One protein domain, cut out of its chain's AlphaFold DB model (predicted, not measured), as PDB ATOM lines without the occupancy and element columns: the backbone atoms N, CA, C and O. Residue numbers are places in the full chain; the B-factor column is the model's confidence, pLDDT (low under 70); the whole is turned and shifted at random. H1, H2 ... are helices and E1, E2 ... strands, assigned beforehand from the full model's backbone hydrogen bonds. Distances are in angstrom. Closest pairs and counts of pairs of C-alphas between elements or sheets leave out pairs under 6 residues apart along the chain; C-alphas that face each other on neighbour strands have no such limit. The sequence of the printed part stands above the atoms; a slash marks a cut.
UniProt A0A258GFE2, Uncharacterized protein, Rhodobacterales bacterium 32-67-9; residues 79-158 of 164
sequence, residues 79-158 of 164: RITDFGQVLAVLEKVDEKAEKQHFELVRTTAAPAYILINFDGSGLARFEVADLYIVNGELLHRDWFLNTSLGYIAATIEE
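Overview. This is residues 79 to 158 of the 164 residues of an uncharacterized protein of Rhodobacterales bacterium 32-67-9 (UniProt A0A258GFE2). Two small three-stranded sheets, E1 E2 E3 and E4 E5 E6, share one helix, H1, which packs on E1 of the one and E4 of the other. Between the sheets themselves the contacts are few, E2 to E6 and E3 to E5. The 80 printed residues hold H1 and then E1 to E6 in chain order; each sheet runs in number order, antiparallel. The class is mixed, helices and strands, with under half of the residues in named elements. The whole is compact, radius of gyration of the C-alphas 12.0 A, spanning 39 by 29 by 27 A.

Along the chain. Look first at E1, residues 102 to 105, E2, 113 to 116, and E3, 124 to 127, 9.9, 9.8 and 10.4 A long. Then find E4, 131 to 134, 10.3 A, E5, 137 to 140, 10.0 A, and E6, 147 to 151, 12.2 A, ending at C-alpha 151 (-34.546, -38.890, 32.436). H1, residues 83 to 96, runs 20.2 A from C-alpha 83 (-44.861, -48.811, 43.294).

Arrangement. Each sheet is a meander, every strand the antiparallel neighbour of the one before. Look for N 103 and O 115, 2.9 A, between E1 and E2; N 114 and O 126, 2.8 A, between E2 and E3; N 132 and O 139, 2.9 A, between E4 and E5; and N 138 and O 150, 2.8 A, between E5 and E6. H1 and E1 E2 E3 make two layers, a helix on one face of a sheet; the closest C-alphas of H1 and E1 are Asp 94 and Glu 103, 5.8 A. H1 is also on E4 E5 E6, with C-alphas Val 86 and Tyr 132 of E4 closest, 6.3 A. In H1, 9 of 10 O i to N i+4 pairs are within hydrogen-bond range.

Size, cuts and confidence. The C-alphas farthest apart are Phe 144 and Glu 158, 39.5 A. The printed part has no cut and no long link. Confidence is under 70 at residues 96 to 98, 100 to 101, 143 and 152 to 158.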
ATOM      1  N   ARG A  79     -34.951 -40.475  45.544       76.50
ATOM      2  CA  ARG A  79     -35.153 -41.861  45.094       76.50
ATOM      3  C   ARG A  79     -36.578 -42.343  45.365       76.50
ATOM      4  O   ARG A  79     -36.958 -42.568  46.511       76.50
ATOM      5  N   ILE A  80     -37.336 -42.598  44.301       76.81
ATOM      6  CA  ILE A  80     -38.715 -43.097  44.349       76.81
ATOM      7  C   ILE A  80     -38.709 -44.587  43.999       76.81
ATOM      8  O   ILE A  80     -38.482 -44.959  42.851       76.81
ATOM      9  N   THR A  81     -38.950 -45.453  44.984       83.31
ATOM     10  CA  THR A  81     -39.031 -46.917  44.789       83.31
ATOM     11  C   THR A  81     -40.402 -47.502  45.104       83.31
ATOM     12  O   THR A  81     -40.600 -48.701  44.938       83.31
ATOM     13  N   ASP A  82     -41.313 -46.696  45.648       80.81
ATOM     14  CA  ASP A  82     -42.664 -47.146  45.957       80.81
ATOM     15  C   ASP A  82     -43.468 -47.318  44.666       80.81
ATOM     16  O   ASP A  82     -43.523 -46.404  43.844       80.81
ATOM     17  N   PHE A  83     -44.108 -48.478  44.503       82.44
ATOM     18  CA  PHE A  83     -44.861 -48.811  43.294       82.44
ATOM     19  C   PHE A  83     -45.933 -47.765  42.966       82.44
ATOM     20  O   PHE A  83     -46.064 -47.372  41.810       82.44
ATOM     21  N   GLY A  84     -46.688 -47.300  43.968       73.50
ATOM     22  CA  GLY A  84     -47.763 -46.332  43.762       73.50
ATOM     23  C   GLY A  84     -47.231 -44.975  43.314       73.50
ATOM     24  O   GLY A  84     -47.795 -44.357  42.415       73.50
ATOM     25  N   GLN A  85     -46.113 -44.535  43.890       73.06
ATOM     26  CA  GLN A  85     -45.467 -43.280  43.503       73.06
ATOM     27  C   GLN A  85     -44.824 -43.357  42.116       73.06
ATOM     28  O   GLN A  85     -44.995 -42.435  41.321       73.06
ATOM     29  N   VAL A  86     -44.137 -44.459  41.791       80.50
ATOM     30  CA  VAL A  86     -43.586 -44.683  40.444       80.50
ATOM     31  C   VAL A  86     -44.717 -44.711  39.418       80.50
ATOM     32  O   VAL A  86     -44.646 -44.001  38.419       80.50
ATOM     33  N   LEU A  87     -45.797 -45.451  39.687       81.62
ATOM     34  CA  LEU A  87     -46.961 -45.513  38.806       81.62
ATOM     35  C   LEU A  87     -47.592 -44.128  38.598       81.62
ATOM     36  O   LEU A  87     -47.832 -43.751  37.458       81.62
ATOM     37  N   ALA A  88     -47.786 -43.343  39.660       78.00
ATOM     38  CA  ALA A  88     -48.351 -41.995  39.562       78.00
ATOM     39  C   ALA A  88     -47.483 -41.038  38.724       78.00
ATOM     40  O   ALA A  88     -48.008 -40.169  38.027       78.00
ATOM     41  N   VAL A  89     -46.155 -41.183  38.770       78.06
ATOM     42  CA  VAL A  89     -45.253 -40.419  37.895       78.06
ATOM     43  C   VAL A  89     -45.383 -40.890  36.446       78.06
ATOM     44  O   VAL A  89     -45.524 -40.058  35.554       78.06
ATOM     45  N   LEU A  90     -45.384 -42.203  36.204       83.31
ATOM     46  CA  LEU A  90     -45.516 -42.772  34.859       83.31
ATOM     47  C   LEU A  90     -46.871 -42.451  34.214       83.31
ATOM     48  O   LEU A  90     -46.923 -42.257  33.008       83.31
ATOM     49  N   GLU A  91     -47.944 -42.339  34.998       81.50
ATOM     50  CA  GLU A  91     -49.259 -41.886  34.526       81.50
ATOM     51  C   GLU A  91     -49.188 -40.464  33.970       81.50
ATOM     52  O   GLU A  91     -49.618 -40.222  32.847       81.50
ATOM     53  N   LYS A  92     -48.551 -39.543  34.700       71.00
ATOM     54  CA  LYS A  92     -48.346 -38.167  34.225       71.00
ATOM     55  C   LYS A  92     -47.462 -38.099  32.982       71.00
ATOM     56  O   LYS A  92     -47.621 -37.201  32.158       71.00
ATOM     57  N   VAL A  93     -46.497 -39.014  32.864       75.81
ATOM     58  CA  VAL A  93     -45.657 -39.131  31.666       75.81
ATOM     59  C   VAL A  93     -46.491 -39.632  30.486       75.81
ATOM     60  O   VAL A  93     -46.408 -39.037  29.419       75.81
ATOM     61  N   ASP A  94     -47.331 -40.651  30.676       81.44
ATOM     62  CA  ASP A  94     -48.216 -41.204  29.637       81.44
ATOM     63  C   ASP A  94     -49.201 -40.164  29.088       81.44
ATOM     64  O   ASP A  94     -49.422 -40.090  27.883       81.44
ATOM     65  N   GLU A  95     -49.740 -39.304  29.957       72.75
ATOM     66  CA  GLU A  95     -50.646 -38.219  29.556       72.75
ATOM     67  C   GLU A  95     -49.994 -37.213  28.597       72.75
ATOM     68  O   GLU A  95     -50.685 -36.593  27.786       72.75
ATOM     69  N   LYS A  96     -48.672 -37.030  28.692       66.19
ATOM     70  CA  LYS A  96     -47.924 -36.014  27.934       66.19
ATOM     71  C   LYS A  96     -47.069 -36.590  26.809       66.19
ATOM     72  O   LYS A  96     -46.704 -35.855  25.893       66.19
ATOM     73  N   ALA A  97     -46.711 -37.865  26.881       68.00
ATOM     74  CA  ALA A  97     -45.834 -38.497  25.914       68.00
ATOM     75  C   ALA A  97     -46.574 -38.881  24.627       68.00
ATOM     76  O   ALA A  97     -47.756 -39.222  24.614       68.00
ATOM     77  N   GLU A  98     -45.851 -38.865  23.508       67.12
ATOM     78  CA  GLU A  98     -46.363 -39.441  22.270       67.12
ATOM     79  C   GLU A  98     -46.337 -40.974  22.368       67.12
ATOM     80  O   GLU A  98     -45.297 -41.564  22.671       67.12
ATOM     81  N   LYS A  99     -47.454 -41.629  22.019       71.56
ATOM     82  CA  LYS A  99     -47.632 -43.096  22.113       71.56
ATOM     83  C   LYS A  99     -46.574 -43.932  21.381       71.56
ATOM     84  O   LYS A  99     -46.436 -45.123  21.619       71.56
ATOM     85  N   GLN A 100     -45.846 -43.322  20.449       67.12
ATOM     86  CA  GLN A 100     -44.763 -43.963  19.700       67.12
ATOM     87  C   GLN A 100     -43.445 -44.076  20.494       67.12
ATOM     88  O   GLN A 100     -42.549 -44.814  20.085       67.12
ATOM     89  N   HIS A 101     -43.314 -43.344  21.604       64.94
ATOM     90  CA  HIS A 101     -42.103 -43.282  22.424       64.94
ATOM     91  C   HIS A 101     -42.311 -43.835  23.829       64.94
ATOM     92  O   HIS A 101     -41.385 -44.435  24.379       64.94
ATOM     93  N   PHE A 102     -43.507 -43.651  24.385       81.25
ATOM     94  CA  PHE A 102     -43.871 -44.136  25.704       81.25
ATOM     95  C   PHE A 102     -45.363 -44.473  25.748       81.25
ATOM     96  O   PHE A 102     -46.185 -43.708  25.246       81.25
ATOM     97  N   GLU A 103     -45.700 -45.607  26.354       88.06
ATOM     98  CA  GLU A 103     -47.077 -45.999  26.644       88.06
ATOM     99  C   GLU A 103     -47.133 -46.748  27.979       88.06
ATOM    100  O   GLU A 103     -46.414 -47.732  28.182       88.06
ATOM    101  N   LEU A 104     -48.009 -46.314  28.883       88.50
ATOM    102  CA  LEU A 104     -48.331 -47.018  30.122       88.50
ATOM    103  C   LEU A 104     -49.551 -47.921  29.914       88.50
ATOM    104  O   LEU A 104     -50.670 -47.461  29.689       88.50
ATOM    105  N   VAL A 105     -49.368 -49.227  30.100       90.44
ATOM    106  CA  VAL A 105     -50.453 -50.203  29.983       90.44
ATOM    107  C   VAL A 105     -50.865 -50.715  31.357       90.44
ATOM    108  O   VAL A 105     -50.098 -51.354  32.082       90.44
ATOM    109  N   ARG A 106     -52.137 -50.481  31.690       89.69
ATOM    110  CA  ARG A 106     -52.794 -51.011  32.889       89.69
ATOM    111  C   ARG A 106     -53.872 -52.003  32.483       89.69
ATOM    112  O   ARG A 106     -54.711 -51.719  31.632       89.69
ATOM    113  N   THR A 107     -53.867 -53.169  33.112       82.69
ATOM    114  CA  THR A 107     -54.901 -54.188  32.929       82.69
ATOM    115  C   THR A 107     -55.225 -54.829  34.269       82.69
ATOM    116  O   THR A 107     -54.394 -54.882  35.167       82.69
ATOM    117  N   THR A 108     -56.451 -55.318  34.420       79.38
ATOM    118  CA  THR A 108     -56.871 -56.059  35.615       79.38
ATOM    119  C   THR A 108     -56.392 -57.513  35.597       79.38
ATOM    120  O   THR A 108     -56.500 -58.200  36.606       79.38
ATOM    121  N   ALA A 109     -55.898 -57.997  34.452       81.62
ATOM    122  CA  ALA A 109     -55.493 -59.389  34.247       81.62
ATOM    123  C   ALA A 109     -53.975 -59.627  34.355       81.62
ATOM    124  O   ALA A 109     -53.545 -60.777  34.368       81.62
ATOM    125  N   ALA A 110     -53.163 -58.569  34.399       80.25
ATOM    126  CA  ALA A 110     -51.702 -58.644  34.426       80.25
ATOM    127  C   ALA A 110     -51.111 -57.433  35.174       80.25
ATOM    128  O   ALA A 110     -51.778 -56.399  35.263       80.25
ATOM    129  N   PRO A 111     -49.879 -57.532  35.705       85.50
ATOM    130  CA  PRO A 111     -49.201 -56.391  36.313       85.50
ATOM    131  C   PRO A 111     -49.042 -55.234  35.319       85.50
ATOM    132  O   PRO A 111     -48.913 -55.447  34.111       85.50
ATOM    133  N   ALA A 112     -49.062 -54.004  35.840       89.06
ATOM    134  CA  ALA A 112     -48.854 -52.800  35.043       89.06
ATOM    135  C   ALA A 112     -47.442 -52.786  34.439       89.06
ATOM    136  O   ALA A 112     -46.469 -53.156  35.101       89.06
ATOM    137  N   TYR A 113     -47.327 -52.337  33.191       91.88
ATOM    138  CA  TYR A 113     -46.059 -52.264  32.468       91.88
ATOM    139  C   TYR A 113     -46.012 -51.036  31.561       91.88
ATOM    140  O   TYR A 113     -47.052 -50.514  31.162       91.88
ATOM    141  N   ILE A 114     -44.804 -50.605  31.214       89.94
ATOM    142  CA  ILE A 114     -44.560 -49.569  30.209       89.94
ATOM    143  C   ILE A 114     -43.997 -50.179  28.930       89.94
ATOM    144  O   ILE A 114     -43.333 -51.220  28.960       89.94
ATOM    145  N   LEU A 115     -44.242 -49.502  27.817       88.94
ATOM    146  CA  LEU A 115     -43.539 -49.667  26.553       88.94
ATOM    147  C   LEU A 115     -42.739 -48.390  26.312       88.94
ATOM    148  O   LEU A 115     -43.328 -47.319  26.231       88.94
ATOM    149  N   ILE A 116     -41.415 -48.488  26.215       82.25
ATOM    150  CA  ILE A 116     -40.538 -47.326  26.024       82.25
ATOM    151  C   ILE A 116     -39.478 -47.612  24.968       82.25
ATOM    152  O   ILE A 116     -38.886 -48.691  24.946       82.25
ATOM    153  N   ASN A 117     -39.224 -46.641  24.095       80.31
ATOM    154  CA  ASN A 117     -38.101 -46.688  23.163       80.31
ATOM    155  C   ASN A 117     -36.917 -45.917  23.756       80.31
ATOM    156  O   ASN A 117     -36.775 -44.718  23.522       80.31
ATOM    157  N   PHE A 118     -36.115 -46.604  24.571       75.12
ATOM    158  CA  PHE A 118     -35.031 -45.988  25.348       75.12
ATOM    159  C   PHE A 118     -33.668 -46.027  24.635       75.12
ATOM    160  O   PHE A 118     -32.817 -45.180  24.894       75.12
ATOM    161  N   ASP A 119     -33.454 -46.984  23.730       74.88
ATOM    162  CA  ASP A 119     -32.180 -47.219  23.035       74.88
ATOM    163  C   ASP A 119     -32.244 -46.941  21.522       74.88
ATOM    164  O   ASP A 119     -31.253 -47.103  20.810       74.88
ATOM    165  N   GLY A 120     -33.405 -46.517  21.013       72.50
ATOM    166  CA  GLY A 120     -33.640 -46.287  19.589       72.50
ATOM    167  C   GLY A 120     -33.931 -47.560  18.787       72.50
ATOM    168  O   GLY A 120     -34.226 -47.453  17.594       72.50
ATOM    169  N   SER A 121     -33.895 -48.745  19.406       72.06
ATOM    170  CA  SER A 121     -34.126 -50.036  18.739       72.06
ATOM    171  C   SER A 121     -35.612 -50.383  18.598       72.06
ATOM    172  O   SER A 121     -35.961 -51.330  17.890       72.06
ATOM    173  N   GLY A 122     -36.498 -49.620  19.244       74.38
ATOM    174  CA  GLY A 122     -37.944 -49.842  19.253       74.38
ATOM    175  C   GLY A 122     -38.516 -49.869  20.667       74.38
ATOM    176  O   GLY A 122     -37.812 -49.640  21.642       74.38
ATOM    177  N   LEU A 123     -39.820 -50.130  20.786       81.00
ATOM    178  CA  LEU A 123     -40.489 -50.201  22.085       81.00
ATOM    179  C   LEU A 123     -40.096 -51.484  22.831       81.00
ATOM    180  O   LEU A 123     -40.393 -52.591  22.378       81.00
ATOM    181  N   ALA A 124     -39.479 -51.323  23.997       84.31
ATOM    182  CA  ALA A 124     -39.187 -52.390  24.945       84.31
ATOM    183  C   ALA A 124     -40.184 -52.361  26.111       84.31
ATOM    184  O   ALA A 124     -40.631 -51.295  26.537       84.31
ATOM    185  N   ARG A 125     -40.540 -53.544  26.626       91.56
ATOM    186  CA  ARG A 125     -41.495 -53.709  27.729       91.56
ATOM    187  C   ARG A 125     -40.774 -53.826  29.071       91.56
ATOM    188  O   ARG A 125     -39.929 -54.704  29.210       91.56
ATOM    189  N   PHE A 126     -41.211 -53.051  30.064       90.25
ATOM    190  CA  PHE A 126     -40.737 -53.145  31.452       90.25
ATOM    191  C   PHE A 126     -41.906 -53.129  32.440       90.25
ATOM    192  O   PHE A 126     -42.836 -52.337  32.289       90.25
ATOM    193  N   GLU A 127     -41.885 -54.003  33.445       93.44
ATOM    194  CA  GLU A 127     -42.920 -54.035  34.483       93.44
ATOM    195  C   GLU A 127     -42.726 -52.895  35.477       93.44
ATOM    196  O   GLU A 127     -41.619 -52.660  35.950       93.44
ATOM    197  N   VAL A 128     -43.808 -52.206  35.848       90.50
ATOM    198  CA  VAL A 128     -43.734 -51.054  36.766       90.50
ATOM    199  C   VAL A 128     -43.211 -51.463  38.147       90.50
ATOM    200  O   VAL A 128     -42.569 -50.663  38.819       90.50
ATOM    201  N   ALA A 129     -43.437 -52.714  38.558       88.69
ATOM    202  CA  ALA A 129     -42.938 -53.257  39.821       88.69
ATOM    203  C   ALA A 129     -41.403 -53.272  39.923       88.69
ATOM    204  O   ALA A 129     -40.867 -53.170  41.028       88.69
ATOM    205  N   ASP A 130     -40.712 -53.349  38.787       91.88
ATOM    206  CA  ASP A 130     -39.252 -53.369  38.720       91.88
ATOM    207  C   ASP A 130     -38.662 -51.985  38.421       91.88
ATOM    208  O   ASP A 130     -37.442 -51.824  38.376       91.88
ATOM    209  N   LEU A 131     -39.501 -50.960  38.260       88.81
ATOM    210  CA  LEU A 131     -39.060 -49.599  37.987       88.81
ATOM    211  C   LEU A 131     -38.865 -48.792  39.268       88.81
ATOM    212  O   LEU A 131     -39.558 -48.958  40.272       88.81
ATOM    213  N   TYR A 132     -37.909 -47.875  39.223       86.44
ATOM    214  CA  TYR A 132     -37.697 -46.874  40.257       86.44
ATOM    215  C   TYR A 132     -37.053 -45.630  39.653       86.44
ATOM    216  O   TYR A 132     -36.499 -45.675  38.558       86.44
ATOM    217  N   ILE A 133     -37.145 -44.507  40.355       80.25
ATOM    218  CA  ILE A 133     -36.657 -43.217  39.868       80.25
ATOM    219  C   ILE A 133     -35.558 -42.738  40.803       80.25
ATOM    220  O   ILE A 133     -35.721 -42.811  42.021       80.25
ATOM    221  N   VAL A 134     -34.444 -42.261  40.257       80.00
ATOM    222  CA  VAL A 134     -33.352 -41.644  41.021       80.00
ATOM    223  C   VAL A 134     -32.975 -40.332  40.358       80.00
ATOM    224  O   VAL A 134     -32.574 -40.327  39.203       80.00
ATOM    225  N   ASN A 135     -33.091 -39.217  41.076       71.94
ATOM    226  CA  ASN A 135     -32.757 -37.876  40.589       71.94
ATOM    227  C   ASN A 135     -33.426 -37.541  39.240       71.94
ATOM    228  O   ASN A 135     -32.817 -36.941  38.358       71.94
ATOM    229  N   GLY A 136     -34.677 -37.977  39.065       70.31
ATOM    230  CA  GLY A 136     -35.429 -37.809  37.820       70.31
ATOM    231  C   GLY A 136     -35.058 -38.788  36.703       70.31
ATOM    232  O   GLY A 136     -35.618 -38.683  35.622       70.31
ATOM    233  N   GLU A 137     -34.158 -39.746  36.921       78.44
ATOM    234  CA  GLU A 137     -33.845 -40.822  35.975       78.44
ATOM    235  C   GLU A 137     -34.674 -42.072  36.276       78.44
ATOM    236  O   GLU A 137     -34.674 -42.561  37.405       78.44
ATOM    237  N   LEU A 138     -35.377 -42.595  35.270       83.69
ATOM    238  CA  LEU A 138     -36.114 -43.848  35.362       83.69
ATOM    239  C   LEU A 138     -35.154 -45.023  35.158       83.69
ATOM    240  O   LEU A 138     -34.447 -45.112  34.155       83.69
ATOM    241  N   LEU A 139     -35.158 -45.945  36.109       84.56
ATOM    242  CA  LEU A 139     -34.268 -47.093  36.156       84.56
ATOM    243  C   LEU A 139     -35.086 -48.376  36.260       84.56
ATOM    244  O   LEU A 139     -36.050 -48.456  37.023       84.56
ATOM    245  N   HIS A 140     -34.658 -49.398  35.530       88.50
ATOM    246  CA  HIS A 140     -35.129 -50.765  35.689       88.50
ATOM    247  C   HIS A 140     -34.219 -51.521  36.655       88.50
ATOM    248  O   HIS A 140     -32.990 -51.410  36.608       88.50
ATOM    249  N   ARG A 141     -34.824 -52.263  37.579       85.38
ATOM    250  CA  ARG A 141     -34.113 -53.081  38.551       85.38
ATOM    251  C   ARG A 141     -33.691 -54.386  37.902       85.38
ATOM    252  O   ARG A 141     -34.502 -55.266  37.652       85.38
ATOM    253  N   ASP A 142     -32.391 -54.535  37.734       82.44
ATOM    254  CA  ASP A 142     -31.796 -55.757  37.221       82.44
ATOM    255  C   ASP A 142     -31.035 -56.477  38.331       82.44
ATOM    256  O   ASP A 142     -30.577 -55.884  39.309       82.44
ATOM    257  N   TRP A 143     -30.865 -57.787  38.171       64.19
ATOM    258  CA  TRP A 143     -30.189 -58.627  39.162       64.19
ATOM    259  C   TRP A 143     -28.709 -58.257  39.387       64.19
ATOM    260  O   TRP A 143     -28.133 -58.661  40.397       64.19
ATOM    261  N   PHE A 144     -28.093 -57.513  38.459       70.94
ATOM    262  CA  PHE A 144     -26.678 -57.139  38.512       70.94
ATOM    263  C   PHE A 144     -26.438 -55.640  38.278       70.94
ATOM    264  O   PHE A 144     -26.022 -54.940  39.199       70.94
ATOM    265  N   LEU A 145     -26.703 -55.137  37.068       73.75
ATOM    266  CA  LEU A 145     -26.554 -53.721  36.719       73.75
ATOM    267  C   LEU A 145     -27.895 -53.183  36.248       73.75
ATOM    268  O   LEU A 145     -28.386 -53.626  35.217       73.75
ATOM    269  N   ASN A 146     -28.449 -52.240  37.007       82.56
ATOM    270  CA  ASN A 146     -29.718 -51.602  36.679       82.56
ATOM    271  C   ASN A 146     -29.636 -50.890  35.329       82.56
ATOM    272  O   ASN A 146     -28.678 -50.157  35.065       82.56
ATOM    273  N   THR A 147     -30.657 -51.080  34.505       83.38
ATOM    274  CA  THR A 147     -30.753 -50.446  33.193       83.38
ATOM    275  C   THR A 147     -31.321 -49.036  33.340       83.38
ATOM    276  O   THR A 147     -32.409 -48.852  33.882       83.38
ATOM    277  N   SER A 148     -30.594 -48.029  32.847       84.94
ATOM    278  CA  SER A 148     -31.130 -46.672  32.700       84.94
ATOM    279  C   SER A 148     -32.076 -46.612  31.504       84.94
ATOM    280  O   SER A 148     -31.699 -46.969  30.387       84.94
ATOM    281  N   LEU A 149     -33.303 -46.158  31.756       79.75
ATOM    282  CA  LEU A 149     -34.332 -45.922  30.742       79.75
ATOM    283  C   LEU A 149     -34.425 -44.436  30.347       79.75
ATOM    284  O   LEU A 149     -35.191 -44.091  29.450       79.75
ATOM    285  N   GLY A 150     -33.628 -43.571  30.984       71.88
ATOM    286  CA  GLY A 150     -33.527 -42.142  30.690       71.88
ATOM    287  C   GLY A 150     -34.209 -41.226  31.713       71.88
ATOM    288  O   GLY A 150     -34.898 -41.665  32.633       71.88
ATOM    289  N   TYR A 151     -33.989 -39.918  31.553       72.62
ATOM    290  CA  TYR A 151     -34.546 -38.890  32.436       72.62
ATOM    291  C   TYR A 151     -36.014 -38.594  32.120       72.62
ATOM    292  O   TYR A 151     -36.381 -38.328  30.976       72.62
ATOM    293  N   ILE A 152     -36.836 -38.578  33.163       67.50
ATOM    294  CA  ILE A 152     -38.250 -38.227  33.143       67.50
ATOM    295  C   ILE A 152     -38.448 -36.856  33.802       67.50
ATOM    296  O   ILE A 152     -38.443 -36.699  35.020       67.50
ATOM    297  N   ALA A 153     -38.626 -35.824  32.980       51.75
ATOM    298  CA  ALA A 153     -38.971 -34.490  33.459       51.75
ATOM    299  C   ALA A 153     -40.495 -34.305  33.426       51.75
ATOM    300  O   ALA A 153     -41.078 -34.042  32.374       51.75
ATOM    301  N   ALA A 154     -41.157 -34.425  34.578       42.44
ATOM    302  CA  ALA A 154     -42.560 -34.046  34.704       42.44
ATOM    303  C   ALA A 154     -42.661 -32.521  34.872       42.44
ATOM    304  O   ALA A 154     -42.370 -31.978  35.935       42.44
ATOM    305  N   THR A 155     -43.075 -31.815  33.818       37.28
ATOM    306  CA  THR A 155     -43.484 -30.407  33.933       37.28
ATOM    307  C   THR A 155     -44.918 -30.378  34.452       37.28
ATOM    308  O   THR A 155     -45.851 -30.761  33.744       37.28
ATOM    309  N   ILE A 156     -45.099 -29.992  35.714       36.19
ATOM    310  CA  ILE A 156     -46.431 -29.730  36.263       36.19
ATOM    311  C   ILE A 156     -46.890 -28.413  35.632       36.19
ATOM    312  O   ILE A 156     -46.270 -27.377  35.854       36.19
ATOM    313  N   GLU A 157     -47.929 -28.453  34.798       37.12
ATOM    314  CA  GLU A 157     -48.694 -27.241  34.520       37.12
ATOM    315  C   GLU A 157     -49.477 -26.943  35.794       37.12
ATOM    316  O   GLU A 157     -50.344 -27.722  36.191       37.12
ATOM    317  N   GLU A 158     -49.125 -25.856  36.479       36.81
ATOM    318  CA  GLU A 158     -50.012 -25.288  37.481       36.81
ATOM    319  C   GLU A 158     -51.286 -24.832  36.766       36.81
ATOM    320  O   GLU A 158     -51.317 -23.794  36.103       36.81
TER     321      GLU A 158